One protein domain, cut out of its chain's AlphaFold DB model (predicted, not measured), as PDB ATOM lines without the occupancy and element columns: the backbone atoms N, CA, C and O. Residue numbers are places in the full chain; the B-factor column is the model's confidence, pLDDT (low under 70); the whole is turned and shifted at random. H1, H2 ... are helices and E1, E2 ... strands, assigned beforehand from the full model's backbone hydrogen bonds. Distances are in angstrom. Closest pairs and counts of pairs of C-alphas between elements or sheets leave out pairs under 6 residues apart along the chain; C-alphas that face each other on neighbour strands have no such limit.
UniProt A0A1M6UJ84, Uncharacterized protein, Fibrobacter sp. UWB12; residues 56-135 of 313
ATOM      1  N   ALA A  56      64.989 159.520  -7.237       63.62
ATOM      2  CA  ALA A  56      64.572 158.712  -8.383       63.62
ATOM      3  C   ALA A  56      65.715 157.822  -8.900       63.62
ATOM      4  O   ALA A  56      65.523 156.620  -9.065       63.62
ATOM      5  N   SER A  57      66.927 158.371  -9.056       65.50
ATOM      6  CA  SER A  57      68.081 157.595  -9.535       65.50
ATOM      7  C   SER A  57      68.479 156.450  -8.593       65.50
ATOM      8  O   SER A  57      68.866 155.379  -9.058       65.50
ATOM      9  N   ILE A  58      68.326 156.624  -7.272       68.62
ATOM     10  CA  ILE A  58      68.532 155.535  -6.306       68.62
ATOM     11  C   ILE A  58      67.507 154.415  -6.524       68.62
ATOM     12  O   ILE A  58      67.897 153.250  -6.505       68.62
ATOM     13  N   ALA A  59      66.233 154.747  -6.752       69.69
ATOM     14  CA  ALA A  59      65.149 153.768  -6.852       69.69
ATOM     15  C   ALA A  59      65.289 152.797  -8.038       69.69
ATOM     16  O   ALA A  59      64.891 151.643  -7.900       69.69
ATOM     17  N   ASP A  60      65.884 153.237  -9.151       74.62
ATOM     18  CA  ASP A  60      66.119 152.408 -10.343       74.62
ATOM     19  C   ASP A  60      67.520 151.768 -10.391       74.62
ATOM     20  O   ASP A  60      67.786 150.917 -11.243       74.62
ATOM     21  N   SER A  61      68.420 152.142  -9.476       82.12
ATOM     22  CA  SER A  61      69.792 151.620  -9.436       82.12
ATOM     23  C   SER A  61      69.931 150.335  -8.612       82.12
ATOM     24  O   SER A  61      69.234 150.117  -7.616       82.12
ATOM     25  N   THR A  62      70.890 149.499  -9.012       85.44
ATOM     26  CA  THR A  62      71.339 148.319  -8.264       85.44
ATOM     27  C   THR A  62      72.536 148.687  -7.397       85.44
ATOM     28  O   THR A  62      73.534 149.205  -7.901       85.44
ATOM     29  N   LEU A  63      72.474 148.386  -6.100       84.81
ATOM     30  CA  LEU A  63      73.617 148.563  -5.208       84.81
ATOM     31  C   LEU A  63      74.470 147.294  -5.163       84.81
ATOM     32  O   LEU A  63      74.029 146.277  -4.633       84.81
ATOM     33  N   HIS A  64      75.716 147.386  -5.615       87.31
ATOM     34  CA  HIS A  64      76.733 146.382  -5.311       87.31
ATOM     35  C   HIS A  64      77.342 146.643  -3.931       87.31
ATOM     36  O   HIS A  64      77.775 147.757  -3.623       87.31
ATOM     37  N   LYS A  65      77.382 145.607  -3.093       88.69
ATOM     38  CA  LYS A  65      78.064 145.608  -1.798       88.69
ATOM     39  C   LYS A  65      79.077 144.479  -1.760       88.69
ATOM     40  O   LYS A  65      78.701 143.322  -1.602       88.69
ATOM     41  N   ASN A  66      80.355 144.838  -1.785       91.31
ATOM     42  CA  ASN A  66      81.412 143.922  -1.376       91.31
ATOM     43  C   ASN A  66      81.240 143.610   0.114       91.31
ATOM     44  O   ASN A  66      81.231 144.526   0.942       91.31
ATOM     45  N   VAL A  67      81.097 142.332   0.456       93.12
ATOM     46  CA  VAL A  67      81.027 141.861   1.845       93.12
ATOM     47  C   VAL A  67      82.153 140.873   2.076       93.12
ATOM     48  O   VAL A  67      82.451 140.033   1.230       93.12
ATOM     49  N   LYS A  68      82.789 140.961   3.238       93.88
ATOM     50  CA  LYS A  68      83.772 139.981   3.684       93.88
ATOM     51  C   LYS A  68      83.233 139.256   4.905       93.88
ATOM     52  O   LYS A  68      82.788 139.887   5.866       93.88
ATOM     53  N   MET A  69      83.255 137.932   4.837       94.88
ATOM     54  CA  MET A  69      82.738 137.046   5.871       94.88
ATOM     55  C   MET A  69      83.811 136.064   6.324       94.88
ATOM     56  O   MET A  69      84.588 135.531   5.527       94.88
ATOM     57  N   TYR A  70      83.829 135.799   7.624       94.38
ATOM     58  CA  TYR A  70      84.645 134.756   8.221       94.38
ATOM     59  C   TYR A  70      83.794 133.516   8.482       94.38
ATOM     60  O   TYR A  70      82.650 133.623   8.926       94.38
ATOM     61  N   ARG A  71      84.357 132.335   8.216       94.44
ATOM     62  CA  ARG A  71      83.693 131.044   8.442       94.44
ATOM     63  C   ARG A  71      84.463 130.200   9.444       94.44
ATOM     64  O   ARG A  71      85.675 130.064   9.305       94.44
ATOM     65  N   ALA A  72      83.779 129.583  10.402       94.25
ATOM     66  CA  ALA A  72      84.384 128.648  11.351       94.25
ATOM     67  C   ALA A  72      83.501 127.417  11.573       94.25
ATOM     68  O   ALA A  72      82.294 127.567  11.763       94.25
ATOM     69  N   LEU A  73      84.101 126.225  11.615       93.38
ATOM     70  CA  LEU A  73      83.423 125.023  12.098       93.38
ATOM     71  C   LEU A  73      83.148 125.141  13.599       93.38
ATOM     72  O   LEU A  73      84.045 125.528  14.357       93.38
ATOM     73  N   ASN A  74      81.930 124.784  14.005       90.19
ATOM     74  CA  ASN A  74      81.527 124.601  15.401       90.19
ATOM     75  C   ASN A  74      81.891 123.186  15.911       90.19
ATOM     76  O   ASN A  74      82.490 122.386  15.190       90.19
ATOM     77  N   PHE A  75      81.504 122.857  17.149       88.81
ATOM     78  CA  PHE A  75      81.712 121.526  17.742       88.81
ATOM     79  C   PHE A  75      81.107 120.360  16.934       88.81
ATOM     80  O   PHE A  75      81.693 119.281  16.903       88.81
ATOM     81  N   ASN A  76      79.968 120.573  16.271       88.56
ATOM     82  CA  ASN A  76      79.269 119.549  15.488       88.56
ATOM     83  C   ASN A  76      79.864 119.356  14.080       88.56
ATOM     84  O   ASN A  76      79.484 118.419  13.381       88.56
ATOM     85  N   GLY A  77      80.771 120.241  13.647       88.38
ATOM     86  CA  GLY A  77      81.265 120.298  12.270       88.38
ATOM     87  C   GLY A  77      80.416 121.157  11.324       88.38
ATOM     88  O   GLY A  77      80.728 121.216  10.135       88.38
ATOM     89  N   ASP A  78      79.393 121.864  11.816       91.38
ATOM     90  CA  ASP A  78      78.637 122.823  11.003       91.38
ATOM     91  C   ASP A  78      79.453 124.102  10.790       91.38
ATOM     92  O   ASP A  78      80.144 124.586  11.691       91.38
ATOM     93  N   THR A  79      79.316 124.712   9.613       93.19
ATOM     94  CA  THR A  79      79.941 126.009   9.330       93.19
ATOM     95  C   THR A  79      79.112 127.154   9.908       93.19
ATOM     96  O   THR A  79      77.936 127.313   9.593       93.19
ATOM     97  N   THR A  80      79.749 127.997  10.717       92.75
ATOM     98  CA  THR A  80      79.194 129.258  11.220       92.75
ATOM     99  C   THR A  80      79.796 130.442  10.478       92.75
ATOM    100  O   THR A  80      81.007 130.479  10.254       92.75
ATOM    101  N   GLU A  81      78.967 131.425  10.133       94.50
ATOM    102  CA  GLU A  81      79.390 132.629   9.413       94.50
ATOM    103  C   GLU A  81      79.292 133.890  10.282       94.50
ATOM    104  O   GLU A  81      78.440 133.981  11.178       94.50
ATOM    105  N   TRP A  82      80.195 134.837  10.011       94.38
ATOM    106  CA  TRP A  82      80.436 136.059  10.781       94.38
ATOM    107  C   TRP A  82      80.803 137.199   9.831       94.38
ATOM    108  O   TRP A  82      81.587 136.984   8.906       94.38
ATOM    109  N   ASN A  83      80.286 138.410  10.047       94.31
ATOM    110  CA  ASN A  83      80.702 139.559   9.240       94.31
ATOM    111  C   ASN A  83      82.121 139.982   9.628       94.31
ATOM    112  O   ASN A  83      82.545 139.791  10.769       94.31
ATOM    113  N   GLU A  84      82.844 140.637   8.721       93.75
ATOM    114  CA  GLU A  84      84.156 141.192   9.061       93.75
ATOM    115  C   GLU A  84      84.101 142.166  10.250       93.75
ATOM    116  O   GLU A  84      84.971 142.119  11.115       93.75
ATOM    117  N   SER A  85      83.042 142.974  10.357       93.44
ATOM    118  CA  SER A  85      82.822 143.884  11.488       93.44
ATOM    119  C   SER A  85      82.614 143.183  12.833       93.44
ATOM    120  O   SER A  85      82.837 143.802  13.870       93.44
ATOM    121  N   ASP A  86      82.186 141.917  12.825       94.75
ATOM    122  CA  ASP A  86      81.987 141.129  14.043       94.75
ATOM    123  C   ASP A  86      83.316 140.547  14.562       94.75
ATOM    124  O   ASP A  86      83.366 140.076  15.694       94.75
ATOM    125  N   CYS A  87      84.395 140.543  13.766       94.44
ATOM    126  CA  CYS A  87      85.622 139.795  14.054       94.44
ATOM    127  C   CYS A  87      86.892 140.656  14.047       94.44
ATOM    128  O   CYS A  87      87.277 141.245  13.041       94.44
ATOM    129  N   ASN A  88      87.644 140.605  15.147       94.31
ATOM    130  CA  ASN A  88      89.030 141.060  15.201       94.31
ATOM    131  C   ASN A  88      89.950 139.884  14.836       94.31
ATOM    132  O   ASN A  88      90.024 138.915  15.594       94.31
ATOM    133  N   ILE A  89      90.612 139.956  13.678       90.25
ATOM    134  CA  ILE A  89      91.538 138.932  13.175       90.25
ATOM    135  C   ILE A  89      92.963 139.489  13.148       90.25
ATOM    136  O   ILE A  89      93.212 140.539  12.556       90.25
ATOM    137  N   LYS A  90      93.905 138.744  13.726       86.62
ATOM    138  CA  LYS A  90      95.358 138.939  13.619       86.62
ATOM    139  C   LYS A  90      96.014 137.594  13.308       86.62
ATOM    140  O   LYS A  90      95.406 136.562  13.572       86.62
ATOM    141  N   ASP A  91      97.246 137.617  12.804       80.62
ATOM    142  CA  ASP A  91      98.057 136.481  12.321       80.62
ATOM    143  C   ASP A  91      97.601 135.084  12.786       80.62
ATOM    144  O   ASP A  91      97.126 134.292  11.977       80.62
ATOM    145  N   THR A  92      97.685 134.810  14.093       79.19
ATOM    146  CA  THR A  92      97.326 133.523  14.723       79.19
ATOM    147  C   THR A  92      96.222 133.631  15.784       79.19
ATOM    148  O   THR A  92      95.952 132.668  16.505       79.19
ATOM    149  N   SER A  93      95.578 134.796  15.924       84.88
ATOM    150  CA  SER A  93      94.588 135.052  16.980       84.88
ATOM    151  C   SER A  93      93.345 135.749  16.443       84.88
ATOM    152  O   SER A  93      93.422 136.684  15.650       84.88
ATOM    153  N   PHE A  94      92.180 135.306  16.905       90.88
ATOM    154  CA  PHE A  94      90.903 135.874  16.501       90.88
ATOM    155  C   PHE A  94      89.961 136.020  17.690       90.88
ATOM    156  O   PHE A  94      90.028 135.263  18.658       90.88
ATOM    157  N   SER A  95      89.070 137.000  17.595       93.44
ATOM    158  CA  SER A  95      87.939 137.168  18.497       93.44
ATOM    159  C   SER A  95      86.758 137.701  17.699       93.44
ATOM    160  O   SER A  95      86.810 138.839  17.235       93.44
ATOM    161  N   CYS A  96      85.695 136.912  17.577       94.31
ATOM    162  CA  CYS A  96      84.428 137.350  17.004       94.31
ATOM    163  C   CYS A  96      83.382 137.586  18.098       94.31
ATOM    164  O   CYS A  96      83.268 136.813  19.052       94.31
ATOM    165  N   TYR A  97      82.609 138.653  17.945       94.88
ATOM    166  CA  TYR A  97      81.507 139.060  18.800       94.88
ATOM    167  C   TYR A  97      80.381 139.582  17.912       94.88
ATOM    168  O   TYR A  97      80.555 140.579  17.219       94.88
ATOM    169  N   HIS A  98      79.222 138.936  17.973       92.06
ATOM    170  CA  HIS A  98      78.011 139.439  17.344       92.06
ATOM    171  C   HIS A  98      76.884 139.469  18.372       92.06
ATOM    172  O   HIS A  98      76.698 138.513  19.126       92.06
ATOM    173  N   GLU A  99      76.119 140.554  18.394       88.25
ATOM    174  CA  GLU A  99      74.993 140.737  19.303       88.25
ATOM    175  C   GLU A  99      73.744 141.091  18.502       88.25
ATOM    176  O   GLU A  99      73.588 142.203  17.999       88.25
ATOM    177  N   THR A 100      72.846 140.117  18.367       83.25
ATOM    178  CA  THR A 100      71.573 140.296  17.673       83.25
ATOM    179  C   THR A 100      70.513 140.700  18.687       83.25
ATOM    180  O   THR A 100      70.138 139.904  19.546       83.25
ATOM    181  N   CYS A 101      69.981 141.915  18.589       75.94
ATOM    182  CA  CYS A 101      68.816 142.277  19.387       75.94
ATOM    183  C   CYS A 101      67.550 141.566  18.876       75.94
ATOM    184  O   CYS A 101      67.146 141.741  17.725       75.94
ATOM    185  N   VAL A 102      66.877 140.823  19.755       67.56
ATOM    186  CA  VAL A 102      65.577 140.200  19.500       67.56
ATOM    187  C   VAL A 102      64.479 141.204  19.848       67.56
ATOM    188  O   VAL A 102      64.220 141.486  21.016       67.56
ATOM    189  N   GLY A 103      63.828 141.751  18.819       61.88
ATOM    190  CA  GLY A 103      62.734 142.721  18.957       61.88
ATOM    191  C   GLY A 103      63.120 144.194  18.763       61.88
ATOM    192  O   GLY A 103      62.233 145.045  18.759       61.88
ATOM    193  N   CYS A 104      64.398 144.527  18.531       63.44
ATOM    194  CA  CYS A 104      64.778 145.880  18.101       63.44
ATOM    195  C   CYS A 104      64.459 146.080  16.615       63.44
ATOM    196  O   CYS A 104      65.293 145.829  15.745       63.44
ATOM    197  N   TYR A 105      63.270 146.592  16.311       60.66
ATOM    198  CA  TYR A 105      62.931 147.013  14.952       60.66
ATOM    199  C   TYR A 105      63.438 148.441  14.706       60.66
ATOM    200  O   TYR A 105      62.787 149.420  15.074       60.66
ATOM    201  N   THR A 106      64.589 148.590  14.047       57.03
ATOM    202  CA  THR A 106      65.059 149.898  13.563       57.03
ATOM    203  C   THR A 106      64.255 150.329  12.335       57.03
ATOM    204  O   THR A 106      64.662 150.171  11.184       57.03
ATOM    205  N   VAL A 107      63.069 150.900  12.564       63.16
ATOM    206  CA  VAL A 107      62.245 151.459  11.485       63.16
ATOM    207  C   VAL A 107      62.932 152.704  10.924       63.16
ATOM    208  O   VAL A 107      62.914 153.769  11.541       63.16
ATOM    209  N   LYS A 108      63.509 152.603   9.721       73.75
ATOM    210  CA  LYS A 108      64.010 153.773   8.989       73.75
ATOM    211  C   LYS A 108      62.816 154.652   8.592       73.75
ATOM    212  O   LYS A 108      62.006 154.270   7.748       73.75
ATOM    213  N   ILE A 109      62.693 155.824   9.213       79.06
ATOM    214  CA  ILE A 109      61.665 156.821   8.887       79.06
ATOM    215  C   ILE A 109      62.308 157.896   8.017       79.06
ATOM    216  O   ILE A 109      63.209 158.598   8.469       79.06
ATOM    217  N   CYS A 110      61.824 158.044   6.787       81.81
ATOM    218  CA  CYS A 110      62.200 159.142   5.904       81.81
ATOM    219  C   CYS A 110      61.092 160.198   5.886       81.81
ATOM    220  O   CYS A 110      59.908 159.884   6.059       81.81
ATOM    221  N   ARG A 111      61.488 161.459   5.716       83.12
ATOM    222  CA  ARG A 111      60.589 162.613   5.685       83.12
ATOM    223  C   ARG A 111      60.965 163.537   4.530       83.12
ATOM    224  O   ARG A 111      62.127 163.554   4.136       83.12
ATOM    225  N   ASP A 112      59.983 164.250   3.993       81.44
ATOM    226  CA  ASP A 112      60.215 165.332   3.034       81.44
ATOM    227  C   ASP A 112      60.618 166.643   3.742       81.44
ATOM    228  O   ASP A 112      60.658 166.716   4.975       81.44
ATOM    229  N   ALA A 113      60.899 167.690   2.959       81.38
ATOM    230  CA  ALA A 113      61.248 169.024   3.463       81.38
ATOM    231  C   ALA A 113      60.149 169.663   4.342       81.38
ATOM    232  O   ALA A 113      60.439 170.527   5.165       81.38
ATOM    233  N   ASN A 114      58.898 169.199   4.228       87.12
ATOM    234  CA  ASN A 114      57.765 169.633   5.049       87.12
ATOM    235  C   ASN A 114      57.563 168.737   6.288       87.12
ATOM    236  O   ASN A 114      56.503 168.767   6.915       87.12
ATOM    237  N   ASN A 115      58.564 167.920   6.647       82.38
ATOM    238  CA  ASN A 115      58.552 166.997   7.784       82.38
ATOM    239  C   ASN A 115      57.464 165.896   7.696       82.38
ATOM    240  O   ASN A 115      57.202 165.194   8.683       82.38
ATOM    241  N   LYS A 116      56.841 165.688   6.527       86.88
ATOM    242  CA  LYS A 116      55.829 164.645   6.302       86.88
ATOM    243  C   LYS A 116      56.518 163.310   6.029       86.88
ATOM    244  O   LYS A 116      57.506 163.239   5.306       86.88
ATOM    245  N   ARG A 117      56.000 162.222   6.611       83.25
ATOM    246  CA  ARG A 117      56.549 160.870   6.417       83.25
ATOM    247  C   ARG A 117      56.381 160.427   4.962       83.25
ATOM    248  O   ARG A 117      55.263 160.395   4.454       83.25
ATOM    249  N   ILE A 118      57.484 160.016   4.346       83.94
ATOM    250  CA  ILE A 118      57.541 159.445   2.996       83.94
ATOM    251  C   ILE A 118      58.097 158.016   3.049       83.94
ATOM    252  O   ILE A 118      58.647 157.580   4.069       83.94
ATOM    253  N   LYS A 119      57.963 157.267   1.946       82.50
ATOM    254  CA  LYS A 119      58.735 156.031   1.754       82.50
ATOM    255  C   LYS A 119      60.228 156.395   1.813       82.50
ATOM    256  O   LYS A 119      60.613 157.499   1.441       82.50
ATOM    257  N   CYS A 120      61.068 155.501   2.321       82.38
ATOM    258  CA  CYS A 120      62.509 155.690   2.189       82.38
ATOM    259  C   CYS A 120      62.969 155.298   0.783       82.38
ATOM    260  O   CYS A 120      62.450 154.310   0.254       82.38
ATOM    261  N   PRO A 121      63.973 155.986   0.211       78.81
ATOM    262  CA  PRO A 121      64.594 155.517  -1.011       78.81
ATOM    263  C   PRO A 121      65.305 154.198  -0.699       78.81
ATOM    264  O   PRO A 121      66.013 154.064   0.311       78.81
ATOM    265  N   SER A 122      65.064 153.223  -1.561       78.19
ATOM    266  CA  SER A 122      65.647 151.890  -1.551       78.19
ATOM    267  C   SER A 122      66.085 151.589  -2.972       78.19
ATOM    268  O   SER A 122      65.311 151.844  -3.891       78.19
ATOM    269  N   TYR A 123      67.281 151.036  -3.125       82.62
ATOM    270  CA  TYR A 123      67.747 150.483  -4.392       82.62
ATOM    271  C   TYR A 123      66.752 149.458  -4.932       82.62
ATOM    272  O   TYR A 123      66.087 148.782  -4.138       82.62
ATOM    273  N   LYS A 124      66.668 149.347  -6.259       84.56
ATOM    274  CA  LYS A 124      65.840 148.341  -6.932       84.56
ATOM    275  C   LYS A 124      66.246 146.939  -6.487       84.56
ATOM    276  O   LYS A 124      65.419 146.162  -6.026       84.56
ATOM    277  N   ASP A 125      67.551 146.697  -6.557       82.56
ATOM    278  CA  ASP A 125      68.218 145.454  -6.202       82.56
ATOM    279  C   ASP A 125      69.451 145.764  -5.334       82.56
ATOM    280  O   ASP A 125      70.039 146.848  -5.397       82.56
ATOM    281  N   THR A 126      69.872 144.818  -4.495       85.31
ATOM    282  CA  THR A 126      71.166 144.884  -3.799       85.31
ATOM    283  C   THR A 126      71.892 143.562  -3.989       85.31
ATOM    284  O   THR A 126      71.444 142.534  -3.485       85.31
ATOM    285  N   ILE A 127      73.003 143.604  -4.719       86.94
ATOM    286  CA  ILE A 127      73.864 142.454  -4.990       86.94
ATOM    287  C   ILE A 127      74.974 142.443  -3.938       86.94
ATOM    288  O   ILE A 127      75.615 143.464  -3.681       86.94
ATOM    289  N   TYR A 128      75.164 141.291  -3.300       86.75
ATOM    290  CA  TYR A 128      76.172 141.083  -2.267       86.75
ATOM    291  C   TYR A 128      77.321 140.256  -2.841       86.75
ATOM    292  O   TYR A 128      77.234 139.033  -2.952       86.75
ATOM    293  N   ASP A 129      78.394 140.947  -3.212       90.38
ATOM    294  CA  ASP A 129      79.623 140.357  -3.732       90.38
ATOM    295  C   ASP A 129      80.452 139.851  -2.537       90.38
ATOM    296  O   ASP A 129      81.272 140.565  -1.948       90.38
ATOM    297  N   THR A 130      80.139 138.630  -2.094       92.44
ATOM    298  CA  THR A 130      80.638 138.071  -0.829       92.44
ATOM    299  C   THR A 130      81.948 137.302  -0.996       92.44
ATOM    300  O   THR A 130      82.039 136.327  -1.739       92.44
ATOM    301  N   THR A 131      82.956 137.692  -0.217       93.75
ATOM    302  CA  THR A 131      84.248 137.009  -0.088       93.75
ATOM    303  C   THR A 131      84.337 136.279   1.250       93.75
ATOM    304  O   THR A 131      84.010 136.837   2.299       93.75
ATOM    305  N   TYR A 132      84.797 135.028   1.232       92.25
ATOM    306  CA  TYR A 132      84.897 134.187   2.426       92.25
ATOM    307  C   TYR A 132      86.352 133.918   2.809       92.25
ATOM    308  O   TYR A 132      87.157 133.539   1.960       92.25
ATOM    309  N   LYS A 133      86.673 134.021   4.104       92.31
ATOM    310  CA  LYS A 133      87.919 133.489   4.677       92.31
ATOM    311  C   LYS A 133      87.600 132.473   5.772       92.31
ATOM    312  O   LYS A 133      86.897 132.784   6.733       92.31
ATOM    313  N   ASN A 134      88.133 131.262   5.642       93.25
ATOM    314  CA  ASN A 134      87.962 130.230   6.658       93.25
ATOM    315  C   ASN A 134      88.919 130.479   7.835       93.25
ATOM    316  O   ASN A 134      90.084 130.828   7.650       93.25
ATOM    317  N   ILE A 135      88.420 130.287   9.053       92.81
ATOM    318  CA  ILE A 135      89.186 130.421  10.291       92.81
ATOM    319  C   ILE A 135      89.913 129.110  10.603       92.81
ATOM    320  O   ILE A 135      91.110 129.148  10.869       92.81
TER     321      ILE A 135
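Overview. This is residues 56 to 135 of the 313 residues of an uncharacterized protein of Fibrobacter sp. UWB12 (UniProt A0A1M6UJ84). The model is a long, open loop of chain: a slender ribbon of two parallel strands, E1 and E5, makes one side, and strand E4 with the long link after it makes the other, with the middle empty. At one end of the ribbon E2 folds back on E1, and the small hairpin of E3 and E4 comes close to that end; from there E4 slants away, and residues 103 to 124 lead back to the start of E5, where the short helix H1 also lies. The printed part has 80 residues, with one named helix and five named strands in the order H1 E1 E2 E3 E4 E5, and its class is mostly strand. One sheet is mixed, in the order E2, E1, E5; the other, E3 and E4, is antiparallel. The whole is extended, with a radius of gyration of the C-alphas of 18.1 A, and elongated, spanning 54 by 28 by 24 A.

Arrangement. H1, residues 56 to 60, is not on the three-stranded sheet, and its one O i to N i+4 pair is within hydrogen-bond range. A tight link leads to E1, residues 62 to 73, the inner strand. E2, residues 79 to 83, forms a hairpin with E1 and is an edge strand; N 72 and O 80 are 2.9 A apart, within hydrogen-bond range. E3, residues 87 to 90, and E4, residues 93 to 102, form a second hairpin, antiparallel at 176 degrees, with N 88 and O 95 at 2.9 A. E2 and E3 meet only through their link. The closest C-alphas of E2 and E4 are those of Trp 82 and Cys 96, 7.5 A apart. E1 and E4 are apart. E5, residues 125 to 134, is the other edge strand, parallel to E1 at 26 degrees; N 65 and O 127 are 2.8 A apart, and N 133 and O 69 are 2.9 A apart. This sheet is strongly twisted.

Along the chain. H1 begins at C-alpha 56, at (64.572, 158.712, -8.383). E1 is 33.2 A long from first to last C-alpha, E2 13.6 A and E3 9.8 A. E4 is 29.6 A long and ends at C-alpha 102, at (65.577, 140.200, 19.500). E5 is 28.1 A long and ends at C-alpha 134, at (87.962, 130.230, 6.658).

Size, cuts and confidence. The two C-alphas farthest apart, those of Asn 76 and Asn 114, are 55.5 A apart. The printed part has no cut. The link from E4 to E5 is long, 22 residues; within it residues 110 to 111 pair antiparallel with 117 to 118. Residues 100 to 107, of which 100 to 102 belong to E4, stand free. The mean pLDDT of the printed part is 85.0; residues 56 to 59 and 102 to 107 are under 70.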